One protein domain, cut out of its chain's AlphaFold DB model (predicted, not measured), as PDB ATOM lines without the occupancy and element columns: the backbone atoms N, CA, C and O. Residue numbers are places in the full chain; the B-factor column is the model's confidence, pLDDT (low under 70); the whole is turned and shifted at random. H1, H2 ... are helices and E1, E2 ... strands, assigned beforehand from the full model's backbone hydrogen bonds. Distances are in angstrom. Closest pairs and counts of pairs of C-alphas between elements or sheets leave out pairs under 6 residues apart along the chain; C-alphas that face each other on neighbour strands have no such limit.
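What this domain is: This is residues 9 to 65 of the 110 residues of an uncharacterized protein of Haloarcula sebkhae (UniProt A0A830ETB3). A small antiparallel sheet of three short strands sits in the middle of the domain, with short helices at its two ends: H3, with H1 near it, at one end and H2 at the other. E1 and E2 form a hairpin, and E3 joins on the other side of E1 and leads straight into H3. The printed part has 57 residues, with three named helices and three named strands in the order H1 E1 E2 H2 E3 H3, and the sheet's order is E2 E1 E3. The class is mixed, helices and strands; the whole is compact, with a radius of gyration of the C-alphas of 11.0 A and spans of 26 by 23 by 15 A.

How they stand to each other: Begin with H1, residues 9 to 15, and compare it with H3, residues 58 to 63: they are close but not clearly touching, with the closest C-alphas, Ile 15 and His 62, 6.4 A apart. They run opposite ways at a shallow tilt of 22 degrees. Next look at E1, residues 25 to 30, the inner strand, and E2, residues 37 to 40: this hairpin is antiparallel at 144 degrees, with N 27 and O 40 within hydrogen-bond range at 2.8 A. H2, residues 46 to 49, only grazes the sheet with its residues 47 to 49; its closest C-alphas to E1 are those of Leu 48 and Val 29, 6.5 A apart. E3, residues 54 to 57, is antiparallel to E1 at 133 degrees, with N 28 and O 54 within hydrogen-bond range at 2.8 A. E2, H2 and E3 make a split strand-helix-strand unit, two strands of one sheet joined through a helix and with E1 between them in the sheet, and its crossover is right-handed. H3 is on the sheet at a height over the sheet of 5.2 A, but over none of its strands, only just: 2 of its C-alphas fall on E3. H1 is not on the sheet, and it is apart from H2. Every O i to N i+4 pair is within hydrogen-bond range in H1 and H3; H2 is too short for such a pair, and its one O i to N i+3 pair is not within range.

Where its parts are: Find C-alpha 9 at (15.422, 21.267, -23.964), where H1 begins; it runs 9.9 A to C-alpha 15. E1 starts at C-alpha 25, at (0.646, 13.757, -41.408), and covers 16.7 A. E2 covers 10.3 A, H2 5.2 A and E3 10.1 A. H3 runs 8.7 A to C-alpha 63 at (10.875, 22.546, -36.789).

The domain as a whole: Look for the two farthest C-alphas at Asp 21 and Gly 33, 29.6 A apart. The printed part has no cut and no long link. Mean pLDDT of the printed part is 83.3, and residues 32 to 35 are under 70.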
ATOM      1  N   ASP A   9      14.500  22.400 -23.928       84.62
ATOM      2  CA  ASP A   9      15.422  21.267 -23.964       84.62
ATOM      3  C   ASP A   9      14.688  19.923 -23.848       84.62
ATOM      4  O   ASP A   9      14.909  19.016 -24.641       84.62
ATOM      5  N   GLU A  10      13.719  19.833 -22.936       82.69
ATOM      6  CA  GLU A  10      12.848  18.663 -22.816       82.69
ATOM      7  C   GLU A  10      12.043  18.407 -24.100       82.69
ATOM      8  O   GLU A  10      11.869  17.258 -24.497       82.69
ATOM      9  N   ARG A  11      11.587  19.460 -24.793       84.50
ATOM     10  CA  ARG A  11      10.908  19.318 -26.096       84.50
ATOM     11  C   ARG A  11      11.820  18.690 -27.140       84.50
ATOM     12  O   ARG A  11      11.387  17.770 -27.822       84.50
ATOM     13  N   ARG A  12      13.073  19.153 -27.232       86.56
ATOM     14  CA  ARG A  12      14.077  18.574 -28.140       86.56
ATOM     15  C   ARG A  12      14.318  17.107 -27.823       86.56
ATOM     16  O   ARG A  12      14.112  16.282 -28.697       86.56
ATOM     17  N   ARG A  13      14.570  16.780 -26.553       86.88
ATOM     18  CA  ARG A  13      14.785  15.393 -26.116       86.88
ATOM     19  C   ARG A  13      13.607  14.466 -26.405       86.88
ATOM     20  O   ARG A  13      13.802  13.264 -26.530       86.88
ATOM     21  N   ARG A  14      12.381  14.989 -26.455       84.50
ATOM     22  CA  ARG A  14      11.193  14.215 -26.841       84.50
ATOM     23  C   ARG A  14      11.078  14.049 -28.350       84.50
ATOM     24  O   ARG A  14      10.749  12.958 -28.784       84.50
ATOM     25  N   ILE A  15      11.366  15.098 -29.115       87.00
ATOM     26  CA  ILE A  15      11.417  15.051 -30.581       87.00
ATOM     27  C   ILE A  15      12.499  14.071 -31.051       87.00
ATOM     28  O   ILE A  15      12.240  13.261 -31.919       87.00
ATOM     29  N   GLU A  16      13.674  14.073 -30.424       87.81
ATOM     30  CA  GLU A  16      14.768  13.135 -30.730       87.81
ATOM     31  C   GLU A  16      14.428  11.667 -30.420       87.81
ATOM     32  O   GLU A  16      15.139  10.770 -30.857       87.81
ATOM     33  N   LYS A  17      13.371  11.412 -29.637       86.88
ATOM     34  CA  LYS A  17      12.854  10.064 -29.359       86.88
ATOM     35  C   LYS A  17      11.724   9.650 -30.300       86.88
ATOM     36  O   LYS A  17      11.305   8.499 -30.231       86.88
ATOM     37  N   ASP A  18      11.179  10.582 -31.077       86.00
ATOM     38  CA  ASP A  18      10.180  10.280 -32.095       86.00
ATOM     39  C   ASP A  18      10.899   9.702 -33.318       86.00
ATOM     40  O   ASP A  18      11.666  10.402 -33.974       86.00
ATOM     41  N   ASP A  19      10.669   8.417 -33.574       85.62
ATOM     42  CA  ASP A  19      11.259   7.658 -34.685       85.62
ATOM     43  C   ASP A  19      10.350   7.647 -35.928       85.62
ATOM     44  O   ASP A  19      10.641   6.994 -36.924       85.62
ATOM     45  N   GLY A  20       9.207   8.341 -35.879       82.69
ATOM     46  CA  GLY A  20       8.273   8.354 -36.996       82.69
ATOM     47  C   GLY A  20       8.775   9.152 -38.207       82.69
ATOM     48  O   GLY A  20       9.574  10.083 -38.079       82.69
ATOM     49  N   ASP A  21       8.248   8.832 -39.392       87.31
ATOM     50  CA  ASP A  21       8.624   9.485 -40.648       87.31
ATOM     51  C   ASP A  21       8.301  10.990 -40.638       87.31
ATOM     52  O   ASP A  21       7.228  11.413 -40.204       87.31
ATOM     53  N   LEU A  22       9.233  11.825 -41.094       86.12
ATOM     54  CA  LEU A  22       9.079  13.281 -41.054       86.12
ATOM     55  C   LEU A  22       7.990  13.803 -42.009       86.12
ATOM     56  O   LEU A  22       7.456  14.887 -41.758       86.12
ATOM     57  N   ASP A  23       7.652  13.057 -43.062       88.38
ATOM     58  CA  ASP A  23       6.602  13.412 -44.024       88.38
ATOM     59  C   ASP A  23       5.198  12.992 -43.552       88.38
ATOM     60  O   ASP A  23       4.197  13.472 -44.086       88.38
ATOM     61  N   ASP A  24       5.099  12.160 -42.505       87.12
ATOM     62  CA  ASP A  24       3.805  11.733 -41.970       87.12
ATOM     63  C   ASP A  24       2.946  12.931 -41.559       87.12
ATOM     64  O   ASP A  24       3.389  13.879 -40.893       87.12
ATOM     65  N   THR A  25       1.663  12.834 -41.902       91.19
ATOM     66  CA  THR A  25       0.646  13.757 -41.408       91.19
ATOM     67  C   THR A  25       0.326  13.422 -39.955       91.19
ATOM     68  O   THR A  25      -0.088  12.311 -39.634       91.19
ATOM     69  N   VAL A  26       0.507  14.404 -39.077       91.75
ATOM     70  CA  VAL A  26       0.215  14.330 -37.644       91.75
ATOM     71  C   VAL A  26      -0.792  15.407 -37.249       91.75
ATOM     72  O   VAL A  26      -0.916  16.458 -37.878       91.75
ATOM     73  N   TYR A  27      -1.494  15.172 -36.148       90.75
ATOM     74  CA  TYR A  27      -2.520  16.065 -35.639       90.75
ATOM     75  C   TYR A  27      -1.970  16.967 -34.543       90.75
ATOM     76  O   TYR A  27      -1.575  16.514 -33.468       90.75
ATOM     77  N   ARG A  28      -1.984  18.277 -34.778       89.62
ATOM     78  CA  ARG A  28      -1.543  19.286 -33.814       89.62
ATOM     79  C   ARG A  28      -2.720  19.851 -33.027       89.62
ATOM     80  O   ARG A  28      -3.559  20.556 -33.591       89.62
ATOM     81  N   VAL A  29      -2.681  19.723 -31.702       87.81
ATOM     82  CA  VAL A  29      -3.650  20.353 -30.791       87.81
ATOM     83  C   VAL A  29      -3.007  21.322 -29.818       87.81
ATOM     84  O   VAL A  29      -1.835  21.222 -29.451       87.81
ATOM     85  N   ARG A  30      -3.814  22.291 -29.384       83.12
ATOM     86  CA  ARG A  30      -3.483  23.182 -28.279       83.12
ATOM     87  C   ARG A  30      -4.162  22.654 -27.022       83.12
ATOM     88  O   ARG A  30      -5.384  22.669 -26.941       83.12
ATOM     89  N   THR A  31      -3.372  22.224 -26.046       70.25
ATOM     90  CA  THR A  31      -3.911  21.660 -24.803       70.25
ATOM     91  C   THR A  31      -4.474  22.754 -23.894       70.25
ATOM     92  O   THR A  31      -3.843  23.796 -23.650       70.25
ATOM     93  N   ASN A  32      -5.695  22.538 -23.393       55.81
ATOM     94  CA  ASN A  32      -6.368  23.502 -22.520       55.81
ATOM     95  C   ASN A  32      -5.745  23.490 -21.116       55.81
ATOM     96  O   ASN A  32      -5.644  22.458 -20.463       55.81
ATOM     97  N   GLY A  33      -5.329  24.671 -20.650       52.00
ATOM     98  CA  GLY A  33      -4.799  24.895 -19.299       52.00
ATOM     99  C   GLY A  33      -3.469  25.649 -19.261       52.00
ATOM    100  O   GLY A  33      -3.200  26.340 -18.281       52.00
ATOM    101  N   ARG A  34      -2.648  25.566 -20.322       52.22
ATOM    102  CA  ARG A  34      -1.343  26.267 -20.397       52.22
ATOM    103  C   ARG A  34      -0.982  26.832 -21.773       52.22
ATOM    104  O   ARG A  34       0.014  27.538 -21.891       52.22
ATOM    105  N   GLY A  35      -1.789  26.559 -22.802       59.69
ATOM    106  CA  GLY A  35      -1.531  27.034 -24.163       59.69
ATOM    107  C   GLY A  35      -0.361  26.333 -24.857       59.69
ATOM    108  O   GLY A  35       0.067  26.814 -25.905       59.69
ATOM    109  N   ASP A  36       0.127  25.227 -24.294       73.31
ATOM    110  CA  ASP A  36       1.145  24.382 -24.902       73.31
ATOM    111  C   ASP A  36       0.553  23.574 -26.061       73.31
ATOM    112  O   ASP A  36      -0.578  23.083 -26.006       73.31
ATOM    113  N   ILE A  37       1.331  23.480 -27.134       85.31
ATOM    114  CA  ILE A  37       0.971  22.787 -28.369       85.31
ATOM    115  C   ILE A  37       1.693  21.445 -28.368       85.31
ATOM    116  O   ILE A  37       2.891  21.422 -28.106       85.31
ATOM    117  N   CYS A  38       0.998  20.359 -28.681       87.88
ATOM    118  CA  CYS A  38       1.594  19.045 -28.917       87.88
ATOM    119  C   CYS A  38       1.018  18.426 -30.191       87.88
ATOM    120  O   CYS A  38      -0.040  18.848 -30.669       87.88
ATOM    121  N   TYR A  39       1.734  17.453 -30.748       90.31
ATOM    122  CA  TYR A  39       1.260  16.689 -31.899       90.31
ATOM    123  C   TYR A  39       1.029  15.218 -31.553       90.31
ATOM    124  O   TYR A  39       1.660  14.666 -30.650       90.31
ATOM    125  N   HIS A  40       0.093  14.613 -32.273       90.56
ATOM    126  CA  HIS A  40      -0.417  13.265 -32.081       90.56
ATOM    127  C   HIS A  40      -0.394  12.543 -33.426       90.56
ATOM    128  O   HIS A  40      -0.751  13.136 -34.437       90.56
ATOM    129  N   ASP A  41       0.007  11.279 -33.445       87.56
ATOM    130  CA  ASP A  41      -0.102  10.426 -34.638       87.56
ATOM    131  C   ASP A  41      -1.433   9.645 -34.650       87.56
ATOM    132  O   ASP A  41      -2.005   9.396 -35.705       87.56
ATOM    133  N   ASP A  42      -1.974   9.343 -33.467       85.19
ATOM    134  CA  ASP A  42      -3.210   8.580 -33.320       85.19
ATOM    135  C   ASP A  42      -4.462   9.487 -33.264       85.19
ATOM    136  O   ASP A  42      -4.560  10.315 -32.347       85.19
ATOM    137  N   PRO A  43      -5.437   9.325 -34.187       78.75
ATOM    138  CA  PRO A  43      -6.682  10.098 -34.213       78.75
ATOM    139  C   PRO A  43      -7.648   9.736 -33.069       78.75
ATOM    140  O   PRO A  43      -8.551  10.510 -32.745       78.75
ATOM    141  N   GLU A  44      -7.474   8.569 -32.444       81.38
ATOM    142  CA  GLU A  44      -8.299   8.094 -31.328       81.38
ATOM    143  C   GLU A  44      -7.757   8.526 -29.954       81.38
ATOM    144  O   GLU A  44      -8.334   8.197 -28.915       81.38
ATOM    145  N   CYS A  45      -6.675   9.310 -29.922       81.75
ATOM    146  CA  CYS A  45      -6.042   9.735 -28.686       81.75
ATOM    147  C   CYS A  45      -7.002  10.597 -27.847       81.75
ATOM    148  O   CYS A  45      -7.498  11.625 -28.299       81.75
ATOM    149  N   SER A  46      -7.227  10.230 -26.583       78.62
ATOM    150  CA  SER A  46      -8.159  10.949 -25.698       78.62
ATOM    151  C   SER A  46      -7.816  12.435 -25.526       78.62
ATOM    152  O   SER A  46      -8.711  13.274 -25.454       78.62
ATOM    153  N   ASP A  47      -6.522  12.770 -25.489       74.00
ATOM    154  CA  ASP A  47      -6.035  14.156 -25.424       74.00
ATOM    155  C   ASP A  47      -6.297  14.927 -26.731       74.00
ATOM    156  O   ASP A  47      -6.498  16.140 -26.708       74.00
ATOM    157  N   LEU A  48      -6.319  14.227 -27.869       79.38
ATOM    158  CA  LEU A  48      -6.639  14.794 -29.176       79.38
ATOM    159  C   LEU A  48      -8.138  15.092 -29.288       79.38
ATOM    160  O   LEU A  48      -8.515  16.200 -29.660       79.38
ATOM    161  N   GLN A  49      -8.985  14.132 -28.903       79.00
ATOM    162  CA  GLN A  49     -10.446  14.252 -28.992       79.00
ATOM    163  C   GLN A  49     -11.031  15.377 -28.128       79.00
ATOM    164  O   GLN A  49     -12.143  15.840 -28.376       79.00
ATOM    165  N   ALA A  50     -10.294  15.840 -27.115       74.81
ATOM    166  CA  ALA A  50     -10.705  16.953 -26.264       74.81
ATOM    167  C   ALA A  50     -10.546  18.339 -26.929       74.81
ATOM    168  O   ALA A  50     -10.928  19.354 -26.332       74.81
ATOM    169  N   HIS A  51      -9.945  18.410 -28.122       79.44
ATOM    170  CA  HIS A  51      -9.493  19.645 -28.762       79.44
ATOM    171  C   HIS A  51      -9.780  19.662 -30.273       79.44
ATOM    172  O   HIS A  51     -10.109  18.638 -30.856       79.44
ATOM    173  N   ASP A  52      -9.642  20.836 -30.902       82.88
ATOM    174  CA  ASP A  52      -9.693  20.997 -32.364       82.88
ATOM    175  C   ASP A  52      -8.309  20.686 -32.972       82.88
ATOM    176  O   ASP A  52      -7.375  21.492 -32.805       82.88
ATOM    177  N   PRO A  53      -8.132  19.529 -33.639       86.56
ATOM    178  CA  PRO A  53      -6.880  19.186 -34.289       86.56
ATOM    179  C   PRO A  53      -6.674  19.976 -35.577       86.56
ATOM    180  O   PRO A  53      -7.614  20.368 -36.261       86.56
ATOM    181  N   VAL A  54      -5.409  20.184 -35.921       88.62
ATOM    182  CA  VAL A  54      -5.005  20.681 -37.235       88.62
ATOM    183  C   VAL A  54      -3.953  19.746 -37.798       88.62
ATOM    184  O   VAL A  54      -2.955  19.490 -37.124       88.62
ATOM    185  N   ASP A  55      -4.171  19.284 -39.023       90.69
ATOM    186  CA  ASP A  55      -3.217  18.460 -39.758       90.69
ATOM    187  C   ASP A  55      -1.947  19.255 -40.072       90.69
ATOM    188  O   ASP A  55      -1.992  20.430 -40.458       90.69
ATOM    189  N   MET A  56      -0.800  18.626 -39.858       90.31
ATOM    190  CA  MET A  56       0.519  19.205 -40.087       90.31
ATOM    191  C   MET A  56       1.520  18.079 -40.313       90.31
ATOM    192  O   MET A  56       1.317  16.985 -39.795       90.31
ATOM    193  N   THR A  57       2.617  18.313 -41.029       90.25
ATOM    194  CA  THR A  57       3.641  17.263 -41.133       90.25
ATOM    195  C   THR A  57       4.434  17.134 -39.833       90.25
ATOM    196  O   THR A  57       4.596  18.097 -39.062       90.25
ATOM    197  N   ARG A  58       4.968  15.936 -39.575       88.94
ATOM    198  CA  ARG A  58       5.859  15.691 -38.432       88.94
ATOM    199  C   ARG A  58       7.092  16.603 -38.504       88.94
ATOM    200  O   ARG A  58       7.467  17.202 -37.491       88.94
ATOM    201  N   GLN A  59       7.638  16.833 -39.699       88.94
ATOM    202  CA  GLN A  59       8.733  17.774 -39.945       88.94
ATOM    203  C   GLN A  59       8.408  19.202 -39.486       88.94
ATOM    204  O   GLN A  59       9.213  19.843 -38.803       88.94
ATOM    205  N   GLU A  60       7.231  19.720 -39.838       90.50
ATOM    206  CA  GLU A  60       6.802  21.056 -39.425       90.50
ATOM    207  C   GLU A  60       6.659  21.157 -37.900       90.50
ATOM    208  O   GLU A  60       7.052  22.163 -37.295       90.50
ATOM    209  N   CYS A  61       6.156  20.098 -37.260       89.19
ATOM    210  CA  CYS A  61       6.059  20.019 -35.807       89.19
ATOM    211  C   CYS A  61       7.439  20.032 -35.132       89.19
ATOM    212  O   CYS A  61       7.654  20.782 -34.172       89.19
ATOM    213  N   HIS A  62       8.389  19.258 -35.662       89.62
ATOM    214  CA  HIS A  62       9.775  19.209 -35.191       89.62
ATOM    215  C   HIS A  62      10.467  20.571 -35.350       89.62
ATOM    216  O   HIS A  62      11.068  21.080 -34.399       89.62
ATOM    217  N   GLY A  63      10.306  21.224 -36.507       87.88
ATOM    218  CA  GLY A  63      10.875  22.546 -36.789       87.88
ATOM    219  C   GLY A  63      10.361  23.647 -35.853       87.88
ATOM    220  O   GLY A  63      11.104  24.558 -35.478       87.88
ATOM    221  N   ARG A  64       9.105  23.539 -35.407       87.31
ATOM    222  CA  ARG A  64       8.483  24.463 -34.442       87.31
ATOM    223  C   ARG A  64       8.691  24.063 -32.980       87.31
ATOM    224  O   ARG A  64       8.225  24.770 -32.084       87.31
ATOM    225  N   LEU A  65       9.429  22.979 -32.729       88.00
ATOM    226  CA  LEU A  65       9.680  22.410 -31.404       88.00
ATOM    227  C   LEU A  65       8.391  22.102 -30.635       88.00
ATOM    228  O   LEU A  65       8.315  22.315 -29.418       88.00
TER     229      LEU A  65